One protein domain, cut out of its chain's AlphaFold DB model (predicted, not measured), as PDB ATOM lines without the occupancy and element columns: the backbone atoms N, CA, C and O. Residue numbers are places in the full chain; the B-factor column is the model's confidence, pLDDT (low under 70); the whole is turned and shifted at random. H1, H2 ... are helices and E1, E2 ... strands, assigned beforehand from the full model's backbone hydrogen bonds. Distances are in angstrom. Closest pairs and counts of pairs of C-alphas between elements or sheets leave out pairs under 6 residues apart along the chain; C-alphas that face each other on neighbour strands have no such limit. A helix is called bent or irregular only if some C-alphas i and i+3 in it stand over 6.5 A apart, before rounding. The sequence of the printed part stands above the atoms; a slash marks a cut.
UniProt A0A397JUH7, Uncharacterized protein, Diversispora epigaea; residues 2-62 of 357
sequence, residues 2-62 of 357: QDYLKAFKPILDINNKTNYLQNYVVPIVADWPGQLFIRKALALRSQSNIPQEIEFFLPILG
ATOM      1  N   GLN A   2     208.394 165.517 172.478       70.75
ATOM      2  CA  GLN A   2     209.779 165.263 172.063       70.75
ATOM      3  C   GLN A   2     210.611 166.538 171.849       70.75
ATOM      4  O   GLN A   2     211.758 166.609 172.281       70.75
ATOM      5  N   ASP A   3     210.026 167.589 171.274       74.12
ATOM      6  CA  ASP A   3     210.735 168.865 171.100       74.12
ATOM      7  C   ASP A   3     211.053 169.570 172.425       74.12
ATOM      8  O   ASP A   3     212.087 170.222 172.548       74.12
ATOM      9  N   TYR A   4     210.220 169.376 173.449       74.06
ATOM     10  CA  TYR A   4     210.491 169.888 174.791       74.06
ATOM     11  C   TYR A   4     211.623 169.100 175.468       74.06
ATOM     12  O   TYR A   4     212.470 169.684 176.135       74.06
ATOM     13  N   LEU A   5     211.710 167.787 175.227       74.00
ATOM     14  CA  LEU A   5     212.831 166.966 175.701       74.00
ATOM     15  C   LEU A   5     214.157 167.352 175.040       74.00
ATOM     16  O   LEU A   5     215.186 167.401 175.715       74.00
ATOM     17  N   LYS A   6     214.138 167.722 173.753       80.94
ATOM     18  CA  LYS A   6     215.324 168.272 173.072       80.94
ATOM     19  C   LYS A   6     215.841 169.543 173.750       80.94
ATOM     20  O   LYS A   6     217.052 169.746 173.776       80.94
ATOM     21  N   ALA A   7     214.964 170.364 174.335       80.00
ATOM     22  CA  ALA A   7     215.371 171.570 175.058       80.00
ATOM     23  C   ALA A   7     216.202 171.264 176.318       80.00
ATOM     24  O   ALA A   7     216.996 172.099 176.745       80.00
ATOM     25  N   PHE A   8     216.080 170.057 176.879       80.56
ATOM     26  CA  PHE A   8     216.876 169.614 178.024       80.56
ATOM     27  C   PHE A   8     218.204 168.963 177.648       80.56
ATOM     28  O   PHE A   8     219.038 168.759 178.527       80.56
ATOM     29  N   LYS A   9     218.450 168.702 176.359       81.75
ATOM     30  CA  LYS A   9     219.698 168.099 175.878       81.75
ATOM     31  C   LYS A   9     220.966 168.779 176.427       81.75
ATOM     32  O   LYS A   9     221.834 168.050 176.889       81.75
ATOM     33  N   PRO A  10     221.072 170.122 176.511       83.50
ATOM     34  CA  PRO A  10     222.247 170.761 177.109       83.50
ATOM     35  C   PRO A  10     222.472 170.394 178.585       83.50
ATOM     36  O   PRO A  10     223.610 170.222 179.009       83.50
ATOM     37  N   ILE A  11     221.396 170.252 179.369       81.12
ATOM     38  CA  ILE A  11     221.466 169.857 180.785       81.12
ATOM     39  C   ILE A  11     221.915 168.395 180.895       81.12
ATOM     40  O   ILE A  11     222.776 168.072 181.712       81.12
ATOM     41  N   LEU A  12     221.377 167.531 180.032       81.12
ATOM     42  CA  LEU A  12     221.747 166.118 179.951       81.12
ATOM     43  C   LEU A  12     223.211 165.933 179.524       81.12
ATOM     44  O   LEU A  12     223.941 165.160 180.135       81.12
ATOM     45  N   ASP A  13     223.676 166.703 178.541       83.62
ATOM     46  CA  ASP A  13     225.060 166.669 178.057       83.62
ATOM     47  C   ASP A  13     226.060 167.120 179.139       83.62
ATOM     48  O   ASP A  13     227.167 166.583 179.233       83.62
ATOM     49  N   ILE A  14     225.682 168.096 179.976       82.75
ATOM     50  CA  ILE A  14     226.475 168.508 181.146       82.75
ATOM     51  C   ILE A  14     226.485 167.398 182.196       82.75
ATOM     52  O   ILE A  14     227.546 167.086 182.744       82.75
ATOM     53  N   ASN A  15     225.333 166.777 182.462       81.94
ATOM     54  CA  ASN A  15     225.255 165.665 183.401       81.94
ATOM     55  C   ASN A  15     226.147 164.494 182.969       81.94
ATOM     56  O   ASN A  15     226.925 164.013 183.780       81.94
ATOM     57  N   ASN A  16     226.137 164.116 181.689       81.12
ATOM     58  CA  ASN A  16     226.978 163.034 181.158       81.12
ATOM     59  C   ASN A  16     228.481 163.247 181.401       81.12
ATOM     60  O   ASN A  16     229.247 162.289 181.455       81.12
ATOM     61  N   LYS A  17     228.917 164.503 181.549       81.62
ATOM     62  CA  LYS A  17     230.316 164.852 181.842       81.62
ATOM     63  C   LYS A  17     230.623 164.933 183.333       81.62
ATOM     64  O   LYS A  17     231.778 164.793 183.717       81.62
ATOM     65  N   THR A  18     229.624 165.234 184.158       80.25
ATOM     66  CA  THR A  18     229.814 165.626 185.565       80.25
ATOM     67  C   THR A  18     229.221 164.634 186.560       80.25
ATOM     68  O   THR A  18     229.566 164.695 187.736       80.25
ATOM     69  N   ASN A  19     228.337 163.739 186.112       78.00
ATOM     70  CA  ASN A  19     227.506 162.856 186.934       78.00
ATOM     71  C   ASN A  19     226.731 163.587 188.044       78.00
ATOM     72  O   ASN A  19     226.380 162.999 189.066       78.00
ATOM     73  N   TYR A  20     226.445 164.878 187.855       78.31
ATOM     74  CA  TYR A  20     225.862 165.724 188.892       78.31
ATOM     75  C   TYR A  20     224.453 165.268 189.303       78.31
ATOM     76  O   TYR A  20     224.102 165.311 190.473       78.31
ATOM     77  N   LEU A  21     223.644 164.756 188.379       77.81
ATOM     78  CA  LEU A  21     222.276 164.320 188.676       77.81
ATOM     79  C   LEU A  21     222.206 163.023 189.496       77.81
ATOM     80  O   LEU A  21     221.156 162.733 190.045       77.81
ATOM     81  N   GLN A  22     223.307 162.276 189.664       72.56
ATOM     82  CA  GLN A  22     223.297 161.029 190.448       72.56
ATOM     83  C   GLN A  22     222.980 161.250 191.939       72.56
ATOM     84  O   GLN A  22     222.510 160.326 192.594       72.56
ATOM     85  N   ASN A  23     223.208 162.460 192.468       75.56
ATOM     86  CA  ASN A  23     222.961 162.803 193.878       75.56
ATOM     87  C   ASN A  23     222.090 164.059 194.072       75.56
ATOM     88  O   ASN A  23     221.820 164.442 195.211       75.56
ATOM     89  N   TYR A  24     221.667 164.726 192.993       77.38
ATOM     90  CA  TYR A  24     220.994 166.024 193.061       77.38
ATOM     91  C   TYR A  24     219.756 166.070 192.165       77.38
ATOM     92  O   TYR A  24     219.743 165.539 191.060       77.38
ATOM     93  N   VAL A  25     218.726 166.773 192.636       80.94
ATOM     94  CA  VAL A  25     217.491 167.042 191.889       80.94
ATOM     95  C   VAL A  25     217.579 168.431 191.262       80.94
ATOM     96  O   VAL A  25     218.007 169.387 191.914       80.94
ATOM     97  N   VAL A  26     217.136 168.567 190.014       79.94
ATOM     98  CA  VAL A  26     217.059 169.855 189.319       79.94
ATOM     99  C   VAL A  26     215.626 170.379 189.380       79.94
ATOM    100  O   VAL A  26     214.740 169.816 188.732       79.94
ATOM    101  N   PRO A  27     215.364 171.468 190.122       77.75
ATOM    102  CA  PRO A  27     214.077 172.136 190.061       77.75
ATOM    103  C   PRO A  27     213.905 172.803 188.693       77.75
ATOM    104  O   PRO A  27     214.638 173.726 188.340       77.75
ATOM    105  N   ILE A  28     212.907 172.362 187.930       77.81
ATOM    106  CA  ILE A  28     212.529 172.981 186.663       77.81
ATOM    107  C   ILE A  28     211.320 173.877 186.908       77.81
ATOM    108  O   ILE A  28     210.188 173.412 187.055       77.81
ATOM    109  N   VAL A  29     211.578 175.183 186.966       74.25
ATOM    110  CA  VAL A  29     210.531 176.196 187.096       74.25
ATOM    111  C   VAL A  29     209.960 176.486 185.715       74.25
ATOM    112  O   VAL A  29     210.642 177.056 184.865       74.25
ATOM    113  N   ALA A  30     208.707 176.102 185.498       72.06
ATOM    114  CA  ALA A  30     208.000 176.339 184.246       72.06
ATOM    115  C   ALA A  30     206.521 176.625 184.513       72.06
ATOM    116  O   ALA A  30     205.970 176.177 185.517       72.06
ATOM    117  N   ASP A  31     205.876 177.339 183.598       69.06
ATOM    118  CA  ASP A  31     204.419 177.484 183.575       69.06
ATOM    119  C   ASP A  31     203.763 176.324 182.819       69.06
ATOM    120  O   ASP A  31     204.434 175.440 182.278       69.06
ATOM    121  N   TRP A  32     202.433 176.316 182.770       67.00
ATOM    122  CA  TRP A  32     201.698 175.506 181.803       67.00
ATOM    123  C   TRP A  32     201.959 176.016 180.374       67.00
ATOM    124  O   TRP A  32     201.968 177.230 180.170       67.00
ATOM    125  N   PRO A  33     202.195 175.139 179.376       66.62
ATOM    126  CA  PRO A  33     202.204 173.669 179.424       66.62
ATOM    127  C   PRO A  33     203.575 173.039 179.751       66.62
ATOM    128  O   PRO A  33     203.699 171.817 179.769       66.62
ATOM    129  N   GLY A  34     204.623 173.824 180.019       72.38
ATOM    130  CA  GLY A  34     205.972 173.314 180.314       72.38
ATOM    131  C   GLY A  34     206.014 172.294 181.461       72.38
ATOM    132  O   GLY A  34     206.666 171.258 181.342       72.38
ATOM    133  N   GLN A  35     205.235 172.507 182.527       73.62
ATOM    134  CA  GLN A  35     205.097 171.499 183.589       73.62
ATOM    135  C   GLN A  35     204.430 170.207 183.136       73.62
ATOM    136  O   GLN A  35     204.822 169.136 183.604       73.62
ATOM    137  N   LEU A  36     203.430 170.295 182.256       78.00
ATOM    138  CA  LEU A  36     202.724 169.124 181.744       78.00
ATOM    139  C   LEU A  36     203.705 168.187 181.062       78.00
ATOM    140  O   LEU A  36     203.707 166.994 181.339       78.00
ATOM    141  N   PHE A  37     204.561 168.729 180.195       79.06
ATOM    142  CA  PHE A  37     205.476 167.922 179.398       79.06
ATOM    143  C   PHE A  37     206.547 167.231 180.238       79.06
ATOM    144  O   PHE A  37     206.853 166.074 179.967       79.06
ATOM    145  N   ILE A  38     207.062 167.882 181.284       78.31
ATOM    146  CA  ILE A  38     208.021 167.257 182.210       78.31
ATOM    147  C   ILE A  38     207.336 166.143 183.001       78.31
ATOM    148  O   ILE A  38     207.853 165.032 183.083       78.31
ATOM    149  N   ARG A  39     206.138 166.409 183.536       82.31
ATOM    150  CA  ARG A  39     205.347 165.410 184.275       82.31
ATOM    151  C   ARG A  39     204.952 164.228 183.386       82.31
ATOM    152  O   ARG A  39     204.989 163.090 183.839       82.31
ATOM    153  N   LYS A  40     204.645 164.484 182.114       79.38
ATOM    154  CA  LYS A  40     204.348 163.461 181.106       79.38
ATOM    155  C   LYS A  40     205.577 162.632 180.750       79.38
ATOM    156  O   LYS A  40     205.477 161.413 180.701       79.38
ATOM    157  N   ALA A  41     206.739 163.258 180.590       78.94
ATOM    158  CA  ALA A  41     207.990 162.539 180.371       78.94
ATOM    159  C   ALA A  41     208.367 161.652 181.572       78.94
ATOM    160  O   ALA A  41     208.730 160.497 181.385       78.94
ATOM    161  N   LEU A  42     208.192 162.150 182.801       78.56
ATOM    162  CA  LEU A  42     208.373 161.377 184.036       78.56
ATOM    163  C   LEU A  42     207.420 160.175 184.134       78.56
ATOM    164  O   LEU A  42     207.828 159.096 184.575       78.56
ATOM    165  N   ALA A  43     206.158 160.358 183.731       78.56
ATOM    166  CA  ALA A  43     205.148 159.302 183.721       78.56
ATOM    167  C   ALA A  43     205.433 158.232 182.654       78.56
ATOM    168  O   ALA A  43     205.208 157.050 182.892       78.56
ATOM    169  N   LEU A  44     205.968 158.634 181.497       79.06
ATOM    170  CA  LEU A  44     206.251 157.754 180.361       79.06
ATOM    171  C   LEU A  44     207.706 157.258 180.304       79.06
ATOM    172  O   LEU A  44     208.087 156.633 179.319       79.06
ATOM    173  N   ARG A  45     208.519 157.495 181.344       76.56
ATOM    174  CA  ARG A  45     209.981 157.271 181.357       76.56
ATOM    175  C   ARG A  45     210.461 155.872 180.959       76.56
ATOM    176  O   ARG A  45     211.601 155.716 180.550       76.56
ATOM    177  N   SER A  46     209.600 154.863 181.059       71.38
ATOM    178  CA  SER A  46     209.891 153.488 180.635       71.38
ATOM    179  C   SER A  46     209.943 153.315 179.108       71.38
ATOM    180  O   SER A  46     210.358 152.264 178.624       71.38
ATOM    181  N   GLN A  47     209.495 154.307 178.333       75.69
ATOM    182  CA  GLN A  47     209.578 154.297 176.873       75.69
ATOM    183  C   GLN A  47     211.012 154.580 176.407       75.69
ATOM    184  O   GLN A  47     211.670 155.487 176.909       75.69
ATOM    185  N   SER A  48     211.465 153.870 175.370       62.81
ATOM    186  CA  SER A  48     212.845 153.923 174.848       62.81
ATOM    187  C   SER A  48     213.332 155.309 174.409       62.81
ATOM    188  O   SER A  48     214.531 155.519 174.260       62.81
ATOM    189  N   ASN A  49     212.418 156.252 174.179       75.88
ATOM    190  CA  ASN A  49     212.724 157.566 173.617       75.88
ATOM    191  C   ASN A  49     212.853 158.662 174.691       75.88
ATOM    192  O   ASN A  49     212.928 159.840 174.341       75.88
ATOM    193  N   ILE A  50     212.827 158.305 175.981       80.25
ATOM    194  CA  ILE A  50     212.882 159.251 177.102       80.25
ATOM    195  C   ILE A  50     214.166 159.000 177.916       80.25
ATOM    196  O   ILE A  50     214.362 157.889 178.403       80.25
ATOM    197  N   PRO A  51     215.047 160.008 178.066       81.25
ATOM    198  CA  PRO A  51     216.248 159.910 178.899       81.25
ATOM    199  C   PRO A  51     215.931 159.544 180.358       81.25
ATOM    200  O   PRO A  51     215.026 160.133 180.956       81.25
ATOM    201  N   GLN A  52     216.691 158.613 180.950       80.25
ATOM    202  CA  GLN A  52     216.502 158.183 182.347       80.25
ATOM    203  C   GLN A  52     216.740 159.328 183.338       80.25
ATOM    204  O   GLN A  52     216.085 159.420 184.373       80.25
ATOM    205  N   GLU A  53     217.619 160.259 182.982       82.88
ATOM    206  CA  GLU A  53     218.014 161.409 183.788       82.88
ATOM    207  C   GLU A  53     216.859 162.387 184.063       82.88
ATOM    208  O   GLU A  53     216.961 163.231 184.955       82.88
ATOM    209  N   ILE A  54     215.745 162.275 183.329       81.00
ATOM    210  CA  ILE A  54     214.531 163.061 183.582       81.00
ATOM    211  C   ILE A  54     213.952 162.767 184.969       81.00
ATOM    212  O   ILE A  54     213.307 163.645 185.533       81.00
ATOM    213  N   GLU A  55     214.219 161.596 185.557       81.25
ATOM    214  CA  GLU A  55     213.794 161.253 186.924       81.25
ATOM    215  C   GLU A  55     214.332 162.232 187.983       81.25
ATOM    216  O   GLU A  55     213.698 162.442 189.016       81.25
ATOM    217  N   PHE A  56     215.441 162.913 187.691       84.56
ATOM    218  CA  PHE A  56     216.023 163.923 188.572       84.56
ATOM    219  C   PHE A  56     215.419 165.319 188.384       84.56
ATOM    220  O   PHE A  56     215.861 166.264 189.039       84.56
ATOM    221  N   PHE A  57     214.436 165.500 187.498       83.56
ATOM    222  CA  PHE A  57     213.794 166.796 187.280       83.56
ATOM    223  C   PHE A  57     212.554 166.943 188.155       83.56
ATOM    224  O   PHE A  57     211.615 166.153 188.083       83.56
ATOM    225  N   LEU A  58     212.513 168.019 188.937       80.19
ATOM    226  CA  LEU A  58     211.367 168.374 189.766       80.19
ATOM    227  C   LEU A  58     210.586 169.519 189.104       80.19
ATOM    228  O   LEU A  58     211.044 170.661 189.151       80.19
ATOM    229  N   PRO A  59     209.417 169.263 188.490       75.94
ATOM    230  CA  PRO A  59     208.601 170.316 187.892       75.94
ATOM    231  C   PRO A  59     207.935 171.173 188.979       75.94
ATOM    232  O   PRO A  59     207.094 170.682 189.740       75.94
ATOM    233  N   ILE A  60     208.274 172.463 189.026       70.81
ATOM    234  CA  ILE A  60     207.784 173.421 190.028       70.81
ATOM    235  C   ILE A  60     207.018 174.557 189.350       70.81
ATOM    236  O   ILE A  60     207.494 175.157 188.384       70.81
ATOM    237  N   LEU A  61     205.859 174.914 189.918       65.50
ATOM    238  CA  LEU A  61     205.198 176.177 189.592       65.50
ATOM    239  C   LEU A  61     205.882 177.294 190.349       65.50
ATOM    240  O   LEU A  61     205.871 177.317 191.578       65.50
ATOM    241  N   GLY A  62     206.500 178.212 189.611       60.25
ATOM    242  CA  GLY A  62     207.187 179.329 190.235       60.25
ATOM    243  C   GLY A  62     206.191 180.137 191.080       60.25
ATOM    244  O   GLY A  62     205.209 180.627 190.523       60.25
TER     245      GLY A  62
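AT A GLANCE: This is residues 2 to 62 of the 357 residues of an uncharacterized protein of Diversispora epigaea (UniProt A0A397JUH7). A pair of short parallel strands, E1 and E2, makes a small ribbon along one side of the body; H3 packs mainly on E2, and the short H4, nearest to the middle of the domain, leads straight into E2. H1 and H2 follow one another along another side as a loose cover, H1 near H3 and H2 near H4. The printed part has 61 residues with four named helices and two named strands, in the order H1, H2, E1, H3, H4, E2, and its class is mixed, helices and strands. It is compact, with a radius of gyration of the C-alphas of 11.1 A, and rounded, with spans of 30 by 27 by 17 A.

IN THESE COORDINATES: E1, residues 26 to 29, and E2, residues 57 to 60, are each 9.4 A long from first to last C-alpha; E2 ends with C-alpha 60 at (207.784, 173.421, 190.028). H3, residues 34 to 43, is 14.4 A long and begins with C-alpha 34 at (205.972, 173.314, 180.314). H4, residues 52 to 56, is 8.5 A long; it is neither bent nor irregular, but only just: C-alphas 52 and 55 are 6.1 A apart. H2, residues 9 to 18, is 14.2 A long. H1, residues 2 to 7, is 8.9 A long and begins with C-alpha 2 at (209.779, 165.263, 172.063).

HOW THE PARTS SIT: E1 and E2 are parallel neighbours, with 31 degrees between their directions; N 28 and O 58, at 2.8 A, and N 58 and O 26, at 2.9 A, are within hydrogen-bond range. E1, H3, H4 and E2 make a strand-helix-strand unit, two parallel neighbour strands with helices between them along the chain, and its crossover is right-handed. The closest C-alphas of H3 and E2 are those of Gln 35 and Pro 59, 5.7 A apart. H3 and H4 touch, with the C-alphas of Leu 42 and Glu 55 closest at 6.1 A. H1 and H3 are close but not clearly touching, with the C-alphas of Tyr 4 and Phe 37 closest at 7.1 A; they run opposite ways at a steep tilt of 66 degrees. H2 and H4 are close but not clearly touching, with the C-alphas of Leu 12 and Glu 53 closest at 7.1 A. H1 and H2 meet only through their link, and H2 and H3 are apart. Every O i to N i+4 pair is within hydrogen-bond range in H1 and H3; H2 has 5 of 6, and H4 has 0 of 1 but 2 of 2 O i to N i+3 pairs.

THE WHOLE: The two C-alphas farthest apart are those of Lys 17 and Trp 32, at 30.5 A. The printed part has no cut, and no link is long. The mean pLDDT of the printed part is 77.2; residues 31 to 33, 48 and 61 to 62 are under 70.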